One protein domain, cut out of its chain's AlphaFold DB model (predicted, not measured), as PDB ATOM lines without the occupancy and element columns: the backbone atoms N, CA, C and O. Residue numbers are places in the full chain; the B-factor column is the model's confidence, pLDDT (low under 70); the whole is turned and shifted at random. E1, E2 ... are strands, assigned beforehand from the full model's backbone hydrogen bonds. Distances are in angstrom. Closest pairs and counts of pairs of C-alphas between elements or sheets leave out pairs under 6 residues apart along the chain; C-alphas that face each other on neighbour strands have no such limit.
ATOM      1  N   GLY A 755      -3.274  29.261  22.941       96.50
ATOM      2  CA  GLY A 755      -3.430  28.702  21.599       96.50
ATOM      3  C   GLY A 755      -4.638  29.249  20.828       96.50
ATOM      4  O   GLY A 755      -5.043  28.649  19.831       96.50
ATOM      5  N   LEU A 756      -5.225  30.376  21.247       97.44
ATOM      6  CA  LEU A 756      -6.375  30.989  20.581       97.44
ATOM      7  C   LEU A 756      -5.924  32.031  19.552       97.44
ATOM      8  O   LEU A 756      -4.938  32.741  19.739       97.44
ATOM      9  N   LYS A 757      -6.647  32.143  18.430       97.44
ATOM     10  CA  LYS A 757      -6.310  33.094  17.357       97.44
ATOM     11  C   LYS A 757      -6.423  34.547  17.835       97.44
ATOM     12  O   LYS A 757      -7.443  34.943  18.399       97.44
ATOM     13  N   VAL A 758      -5.426  35.363  17.499       97.31
ATOM     14  CA  VAL A 758      -5.392  36.818  17.710       97.31
ATOM     15  C   VAL A 758      -4.838  37.517  16.459       97.31
ATOM     16  O   VAL A 758      -4.018  36.967  15.720       97.31
ATOM     17  N   GLY A 759      -5.296  38.738  16.180       97.00
ATOM     18  CA  GLY A 759      -4.820  39.542  15.047       97.00
ATOM     19  C   GLY A 759      -5.599  39.286  13.755       97.00
ATOM     20  O   GLY A 759      -6.739  38.832  13.800       97.00
ATOM     21  N   PHE A 760      -5.030  39.629  12.596       97.19
ATOM     22  CA  PHE A 760      -5.714  39.487  11.304       97.19
ATOM     23  C   PHE A 760      -5.486  38.106  10.689       97.19
ATOM     24  O   PHE A 760      -4.349  37.715  10.452       97.19
ATOM     25  N   TRP A 761      -6.563  37.400  10.359       97.62
ATOM     26  CA  TRP A 761      -6.517  36.053   9.795       97.62
ATOM     27  C   TRP A 761      -7.205  35.975   8.438       97.62
ATOM     28  O   TRP A 761      -8.063  36.790   8.103       97.62
ATOM     29  N   ILE A 762      -6.820  34.953   7.673       96.75
ATOM     30  CA  ILE A 762      -7.507  34.515   6.460       96.75
ATOM     31  C   ILE A 762      -7.900  33.056   6.693       96.75
ATOM     32  O   ILE A 762      -7.044  32.173   6.644       96.75
ATOM     33  N   ASP A 763      -9.176  32.807   6.966       96.44
ATOM     34  CA  ASP A 763      -9.722  31.460   7.116       96.44
ATOM     35  C   ASP A 763     -10.214  30.919   5.773       96.44
ATOM     36  O   ASP A 763     -10.780  31.643   4.949       96.44
ATOM     37  N   LEU A 764     -10.067  29.613   5.564       96.12
ATOM     38  CA  LEU A 764     -10.708  28.922   4.449       96.12
ATOM     39  C   LEU A 764     -12.187  28.671   4.779       96.12
ATOM     40  O   LEU A 764     -12.535  28.338   5.910       96.12
ATOM     41  N   CYS A 765     -13.078  28.795   3.792       94.88
ATOM     42  CA  CYS A 765     -14.459  28.341   3.948       94.88
ATOM     43  C   CYS A 765     -14.499  26.831   4.249       94.88
ATOM     44  O   CYS A 765     -13.745  26.066   3.657       94.88
ATOM     45  N   GLN A 766     -15.430  26.378   5.094       90.69
ATOM     46  CA  GLN A 766     -15.574  24.963   5.483       90.69
ATOM     47  C   GLN A 766     -15.733  23.997   4.287       90.69
ATOM     48  O   GLN A 766     -15.408  22.820   4.385       90.69
ATOM     49  N   ASN A 767     -16.177  24.513   3.136       88.62
ATOM     50  CA  ASN A 767     -16.288  23.797   1.865       88.62
ATOM     51  C   ASN A 767     -15.262  24.294   0.815       88.62
ATOM     52  O   ASN A 767     -15.605  24.464  -0.361       88.62
ATOM     53  N   PHE A 768     -14.018  24.579   1.225       92.69
ATOM     54  CA  PHE A 768     -12.940  25.016   0.329       92.69
ATOM     55  C   PHE A 768     -12.494  23.872  -0.590       92.69
ATOM     56  O   PHE A 768     -11.754  22.971  -0.207       92.69
ATOM     57  N   ILE A 769     -12.948  23.925  -1.838       89.88
ATOM     58  CA  ILE A 769     -12.602  22.970  -2.899       89.88
ATOM     59  C   ILE A 769     -12.135  23.730  -4.143       89.88
ATOM     60  O   ILE A 769     -12.434  24.912  -4.296       89.88
ATOM     61  N   ASN A 770     -11.479  23.053  -5.091       84.00
ATOM     62  CA  ASN A 770     -10.929  23.665  -6.318       84.00
ATOM     63  C   ASN A 770     -11.921  24.541  -7.120       84.00
ATOM     64  O   ASN A 770     -11.504  25.413  -7.879       84.00
ATOM     65  N   VAL A 771     -13.234  24.328  -6.970       86.19
ATOM     66  CA  VAL A 771     -14.292  25.126  -7.623       86.19
ATOM     67  C   VAL A 771     -14.944  26.194  -6.726       86.19
ATOM     68  O   VAL A 771     -15.687  27.024  -7.249       86.19
ATOM     69  N   ARG A 772     -14.664  26.191  -5.415       88.81
ATOM     70  CA  ARG A 772     -15.207  27.067  -4.353       88.81
ATOM     71  C   ARG A 772     -14.065  27.510  -3.424       88.81
ATOM     72  O   ARG A 772     -14.025  27.183  -2.245       88.81
ATOM     73  N   GLN A 773     -13.111  28.245  -3.987       95.38
ATOM     74  CA  GLN A 773     -11.962  28.806  -3.268       95.38
ATOM     75  C   GLN A 773     -12.344  30.126  -2.576       95.38
ATOM     76  O   GLN A 773     -11.911  31.196  -3.002       95.38
ATOM     77  N   VAL A 774     -13.238  30.055  -1.585       96.19
ATOM     78  CA  VAL A 774     -13.687  31.229  -0.813       96.19
ATOM     79  C   VAL A 774     -12.934  31.295   0.508       96.19
ATOM     80  O   VAL A 774     -12.887  30.300   1.233       96.19
ATOM     81  N   THR A 775     -12.384  32.459   0.826       97.06
ATOM     82  CA  THR A 775     -11.732  32.745   2.105       97.06
ATOM     83  C   THR A 775     -12.465  33.855   2.853       97.06
ATOM     84  O   THR A 775     -13.152  34.678   2.252       97.06
ATOM     85  N   PHE A 776     -12.339  33.859   4.174       97.19
ATOM     86  CA  PHE A 776     -12.853  34.893   5.066       97.19
ATOM     87  C   PHE A 776     -11.654  35.645   5.643       97.19
ATOM     88  O   PHE A 776     -10.782  35.008   6.228       97.19
ATOM     89  N   ALA A 777     -11.587  36.964   5.481       97.31
ATOM     90  CA  ALA A 777     -10.486  37.783   5.983       97.31
ATOM     91  C   ALA A 777     -10.991  38.817   6.993       97.31
ATOM     92  O   ALA A 777     -11.860  39.619   6.664       97.31
ATOM     93  N   GLY A 778     -10.440  38.824   8.206       97.44
ATOM     94  CA  GLY A 778     -10.844  39.746   9.271       97.44
ATOM     95  C   GLY A 778     -10.019  39.565  10.540       97.44
ATOM     96  O   GLY A 778      -8.950  38.950  10.503       97.44
ATOM     97  N   LYS A 779     -10.468  40.137  11.661       97.25
ATOM     98  CA  LYS A 779      -9.717  40.126  12.926       97.25
ATOM     99  C   LYS A 779     -10.285  39.109  13.922       97.25
ATOM    100  O   LYS A 779     -11.496  39.001  14.092       97.25
ATOM    101  N   TYR A 780      -9.388  38.404  14.604       97.62
ATOM    102  CA  TYR A 780      -9.664  37.597  15.788       97.62
ATOM    103  C   TYR A 780      -9.179  38.296  17.068       97.62
ATOM    104  O   TYR A 780      -8.171  39.015  17.065       97.62
ATOM    105  N   ASN A 781      -9.880  38.036  18.169       96.75
ATOM    106  CA  ASN A 781      -9.520  38.421  19.530       96.75
ATOM    107  C   ASN A 781      -9.823  37.246  20.470       96.75
ATOM    108  O   ASN A 781     -10.990  36.896  20.637       96.75
ATOM    109  N   HIS A 782      -8.782  36.631  21.042       97.00
ATOM    110  CA  HIS A 782      -8.871  35.450  21.915       97.00
ATOM    111  C   HIS A 782      -9.802  34.357  21.349       97.00
ATOM    112  O   HIS A 782     -10.749  33.913  21.992       97.00
ATOM    113  N   GLY A 783      -9.588  33.976  20.085       97.06
ATOM    114  CA  GLY A 783     -10.354  32.924  19.405       97.06
ATOM    115  C   GLY A 783     -11.718  33.345  18.845       97.06
ATOM    116  O   GLY A 783     -12.232  32.649  17.975       97.06
ATOM    117  N   ASN A 784     -12.257  34.505  19.232       97.12
ATOM    118  CA  ASN A 784     -13.522  35.039  18.709       97.12
ATOM    119  C   ASN A 784     -13.297  35.956  17.501       97.12
ATOM    120  O   ASN A 784     -12.343  36.742  17.483       97.12
ATOM    121  N   ARG A 785     -14.170  35.887  16.489       97.19
ATOM    122  CA  ARG A 785     -14.141  36.826  15.360       97.19
ATOM    123  C   ARG A 785     -14.700  38.170  15.812       97.19
ATOM    124  O   ARG A 785     -15.711  38.215  16.500       97.19
ATOM    125  N   ILE A 786     -14.037  39.260  15.432       97.50
ATOM    126  CA  ILE A 786     -14.450  40.623  15.788       97.50
ATOM    127  C   ILE A 786     -14.308  41.598  14.615       97.50
ATOM    128  O   ILE A 786     -13.415  41.461  13.772       97.50
ATOM    129  N   GLY A 787     -15.152  42.630  14.611       97.50
ATOM    130  CA  GLY A 787     -15.132  43.714  13.630       97.50
ATOM    131  C   GLY A 787     -15.439  43.231  12.214       97.50
ATOM    132  O   GLY A 787     -16.083  42.201  12.027       97.50
ATOM    133  N   LYS A 788     -14.981  43.972  11.201       97.75
ATOM    134  CA  LYS A 788     -15.265  43.665   9.794       97.75
ATOM    135  C   LYS A 788     -14.528  42.426   9.279       97.75
ATOM    136  O   LYS A 788     -13.331  42.247   9.506       97.75
ATOM    137  N   TRP A 789     -15.267  41.622   8.524       97.75
ATOM    138  CA  TRP A 789     -14.840  40.389   7.886       97.75
ATOM    139  C   TRP A 789     -15.317  40.346   6.427       97.75
ATOM    140  O   TRP A 789     -16.516  40.377   6.139       97.75
ATOM    141  N   ASP A 790     -14.368  40.249   5.500       97.44
ATOM    142  CA  ASP A 790     -14.608  40.206   4.057       97.44
ATOM    143  C   ASP A 790     -14.605  38.757   3.544       97.44
ATOM    144  O   ASP A 790     -13.680  37.985   3.808       97.44
ATOM    145  N   LEU A 791     -15.623  38.384   2.763       96.94
ATOM    146  CA  LEU A 791     -15.667  37.132   2.007       96.94
ATOM    147  C   LEU A 791     -14.971  37.358   0.666       96.94
ATOM    148  O   LEU A 791     -15.480  38.094  -0.177       96.94
ATOM    149  N   ILE A 792     -13.842  36.696   0.435       96.50
ATOM    150  CA  ILE A 792     -13.018  36.855  -0.765       96.50
ATOM    151  C   ILE A 792     -13.121  35.593  -1.628       96.50
ATOM    152  O   ILE A 792     -12.885  34.479  -1.168       96.50
ATOM    153  N   PHE A 793     -13.440  35.754  -2.912       95.44
ATOM    154  CA  PHE A 793     -13.387  34.687  -3.913       95.44
ATOM    155  C   PHE A 793     -12.599  35.162  -5.132       95.44
ATOM    156  O   PHE A 793     -13.017  36.098  -5.813       95.44
ATOM    157  N   LYS A 794     -11.474  34.495  -5.427       92.56
ATOM    158  CA  LYS A 794     -10.554  34.870  -6.520       92.56
ATOM    159  C   LYS A 794     -10.220  36.365  -6.502       92.56
ATOM    160  O   LYS A 794     -10.522  37.077  -7.457       92.56
ATOM    161  N   ASP A 795      -9.697  36.834  -5.373       92.69
ATOM    162  CA  ASP A 795      -9.264  38.223  -5.150       92.69
ATOM    163  C   ASP A 795     -10.381  39.287  -5.253       92.69
ATOM    164  O   ASP A 795     -10.109  40.484  -5.235       92.69
ATOM    165  N   ASN A 796     -11.652  38.872  -5.330       94.19
ATOM    166  CA  ASN A 796     -12.812  39.760  -5.313       94.19
ATOM    167  C   ASN A 796     -13.566  39.589  -3.990       94.19
ATOM    168  O   ASN A 796     -13.941  38.468  -3.643       94.19
ATOM    169  N   ILE A 797     -13.837  40.689  -3.284       95.31
ATOM    170  CA  ILE A 797     -14.762  40.685  -2.144       95.31
ATOM    171  C   ILE A 797     -16.168  40.436  -2.701       95.31
ATOM    172  O   ILE A 797     -16.675  41.229  -3.495       95.31
ATOM    173  N   ILE A 798     -16.774  39.307  -2.333       95.50
ATOM    174  CA  ILE A 798     -18.123  38.917  -2.771       95.50
ATOM    175  C   ILE A 798     -19.207  39.341  -1.785       95.50
ATOM    176  O   ILE A 798     -20.336  39.554  -2.214       95.50
ATOM    177  N   GLY A 799     -18.856  39.498  -0.508       95.75
ATOM    178  CA  GLY A 799     -19.702  40.023   0.560       95.75
ATOM    179  C   GLY A 799     -18.842  40.440   1.749       95.75
ATOM    180  O   GLY A 799     -17.664  40.089   1.813       95.75
ATOM    181  N   SER A 800     -19.417  41.182   2.687       97.31
ATOM    182  CA  SER A 800     -18.735  41.577   3.917       97.31
ATOM    183  C   SER A 800     -19.753  41.836   5.012       97.31
ATOM    184  O   SER A 800     -20.778  42.461   4.745       97.31
ATOM    185  N   GLY A 801     -19.431  41.439   6.232       97.06
ATOM    186  CA  GLY A 801     -20.195  41.804   7.416       97.06
ATOM    187  C   GLY A 801     -19.265  42.050   8.590       97.06
ATOM    188  O   GLY A 801     -18.043  41.983   8.454       97.06
ATOM    189  N   GLU A 802     -19.840  42.345   9.742       97.75
ATOM    190  CA  GLU A 802     -19.109  42.566  10.981       97.75
ATOM    191  C   GLU A 802     -19.528  41.520  12.015       97.75
ATOM    192  O   GLU A 802     -20.686  41.100  12.048       97.75
ATOM    193  N   TYR A 803     -18.582  41.062  12.830       96.81
ATOM    194  CA  TYR A 803     -18.875  40.318  14.051       96.81
ATOM    195  C   TYR A 803     -18.804  41.295  15.224       96.81
ATOM    196  O   TYR A 803     -17.773  41.936  15.452       96.81
ATOM    197  N   LEU A 804     -19.915  41.414  15.942       94.75
ATOM    198  CA  LEU A 804     -19.985  42.094  17.229       94.75
ATOM    199  C   LEU A 804     -19.327  41.233  18.318       94.75
ATOM    200  O   LEU A 804     -18.792  40.152  18.057       94.75
ATOM    201  N   GLU A 805     -19.379  41.704  19.561       90.56
ATOM    202  CA  GLU A 805     -19.049  40.870  20.716       90.56
ATOM    203  C   GLU A 805     -19.893  39.578  20.709       90.56
ATOM    204  O   GLU A 805     -21.030  39.551  20.228       90.56
ATOM    205  N   PHE A 806     -19.310  38.486  21.213       87.94
ATOM    206  CA  PHE A 806     -19.933  37.153  21.263       87.94
ATOM    207  C   PHE A 806     -20.322  36.557  19.887       87.94
ATOM    208  O   PHE A 806     -21.350  35.896  19.764       87.94
ATOM    209  N   ASP A 807     -19.501  36.781  18.850       89.94
ATOM    210  CA  ASP A 807     -19.626  36.186  17.497       89.94
ATOM    211  C   ASP A 807     -20.963  36.501  16.780       89.94
ATOM    212  O   ASP A 807     -21.362  35.843  15.814       89.94
ATOM    213  N   THR A 808     -21.663  37.557  17.212       93.69
ATOM    214  CA  THR A 808     -22.944  37.967  16.620       93.69
ATOM    215  C   THR A 808     -22.721  38.668  15.276       93.69
ATOM    216  O   THR A 808     -22.160  39.762  15.209       93.69
ATOM    217  N   LYS A 809     -23.190  38.043  14.191       96.88
ATOM    218  CA  LYS A 809     -23.117  38.562  12.815       96.88
ATOM    219  C   LYS A 809     -24.040  39.774  12.594       96.88
ATOM    220  O   LYS A 809     -25.258  39.645  12.683       96.88
ATOM    221  N   GLN A 810     -23.477  40.902  12.166       95.00
ATOM    222  CA  GLN A 810     -24.189  42.080  11.651       95.00
ATOM    223  C   GLN A 810     -23.775  42.379  10.193       95.00
ATOM    224  O   GLN A 810     -22.636  42.132   9.802       95.00
ATOM    225  N   GLY A 811     -24.682  42.923   9.375       91.69
ATOM    226  CA  GLY A 811     -24.407  43.335   7.986       91.69
ATOM    227  C   GLY A 811     -24.754  42.290   6.914       91.69
ATOM    228  O   GLY A 811     -25.368  41.264   7.202       91.69
ATOM    229  N   ASP A 812     -24.368  42.572   5.664       85.50
ATOM    230  CA  ASP A 812     -24.771  41.825   4.458       85.50
ATOM    231  C   ASP A 812     -23.992  40.506   4.272       85.50
ATOM    232  O   ASP A 812     -23.235  40.300   3.314       85.50
ATOM    233  N   TRP A 813     -24.188  39.581   5.211       92.06
ATOM    234  CA  TRP A 813     -23.632  38.233   5.156       92.06
ATOM    235  C   TRP A 813     -24.222  37.419   4.001       92.06
ATOM    236  O   TRP A 813     -25.437  37.286   3.854       92.06
ATOM    237  N   ILE A 814     -23.348  36.816   3.194       87.56
ATOM    238  CA  ILE A 814     -23.748  35.896   2.124       87.56
ATOM    239  C   ILE A 814     -23.534  34.471   2.604       87.56
ATOM    240  O   ILE A 814     -22.402  33.987   2.661       87.56
ATOM    241  N   GLU A 815     -24.632  33.775   2.883       88.81
ATOM    242  CA  GLU A 815     -24.585  32.352   3.195       88.81
ATOM    243  C   GLU A 815     -24.315  31.537   1.917       88.81
ATOM    244  O   GLU A 815     -25.125  31.428   0.988       88.81
ATOM    245  N   LEU A 816     -23.093  31.003   1.849       82.75
ATOM    246  CA  LEU A 816     -22.506  30.401   0.648       82.75
ATOM    247  C   LEU A 816     -23.057  29.001   0.326       82.75
ATOM    248  O   LEU A 816     -22.759  28.467  -0.743       82.75
TER     249      LEU A 816
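What this domain is: This is residues 755 to 816 of the 869 residues of an uncharacterized protein of Paramecium tetraurelia (UniProt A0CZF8). One arched, twisted sheet of five strands, folded back and forth side by side, with no named helix on either face. It is a meander, each strand the antiparallel neighbour of the one before, in the order E1 E2 E3 E4 E5 along the chain and across the sheet. The printed part has 62 residues, of which 38 are in the five named strands; the class is all strand, and the whole is compact, with a radius of gyration of the C-alphas of 11.5 A and spans of 32 by 27 by 17 A.

How they stand to each other: Inner strand E3, residues 784 to 793, forms a hairpin with E2, residues 774 to 781; N 777 and O 790 are 2.9 A apart. E3 and E4, residues 796 to 803, form another; N 789 and O 801 are 2.8 A apart. Edge strand E1, residues 757 to 764, is antiparallel to E2 at 167 degrees, a hairpin with N 761 and O 778 at 2.8 A. Edge strand E5, residues 809 to 812, forms a hairpin with E4 at 144 degrees, with N 802 and O 810 at 2.8 A.

Where its parts are: E1 begins at C-alpha 757 (-6.310, 33.094, 17.357) and bends by 105 degrees at residue 760. E3 spans 22.6 A, E2 22.0 A and E4 20.3 A. E5 ends at C-alpha 812 (-24.771, 41.825, 4.458).

The domain as a whole: The farthest C-alphas, Asn 770 and Glu 805, are 33.1 A apart. The printed part has no cut and no long link, and no printed residue is under 70 in pLDDT.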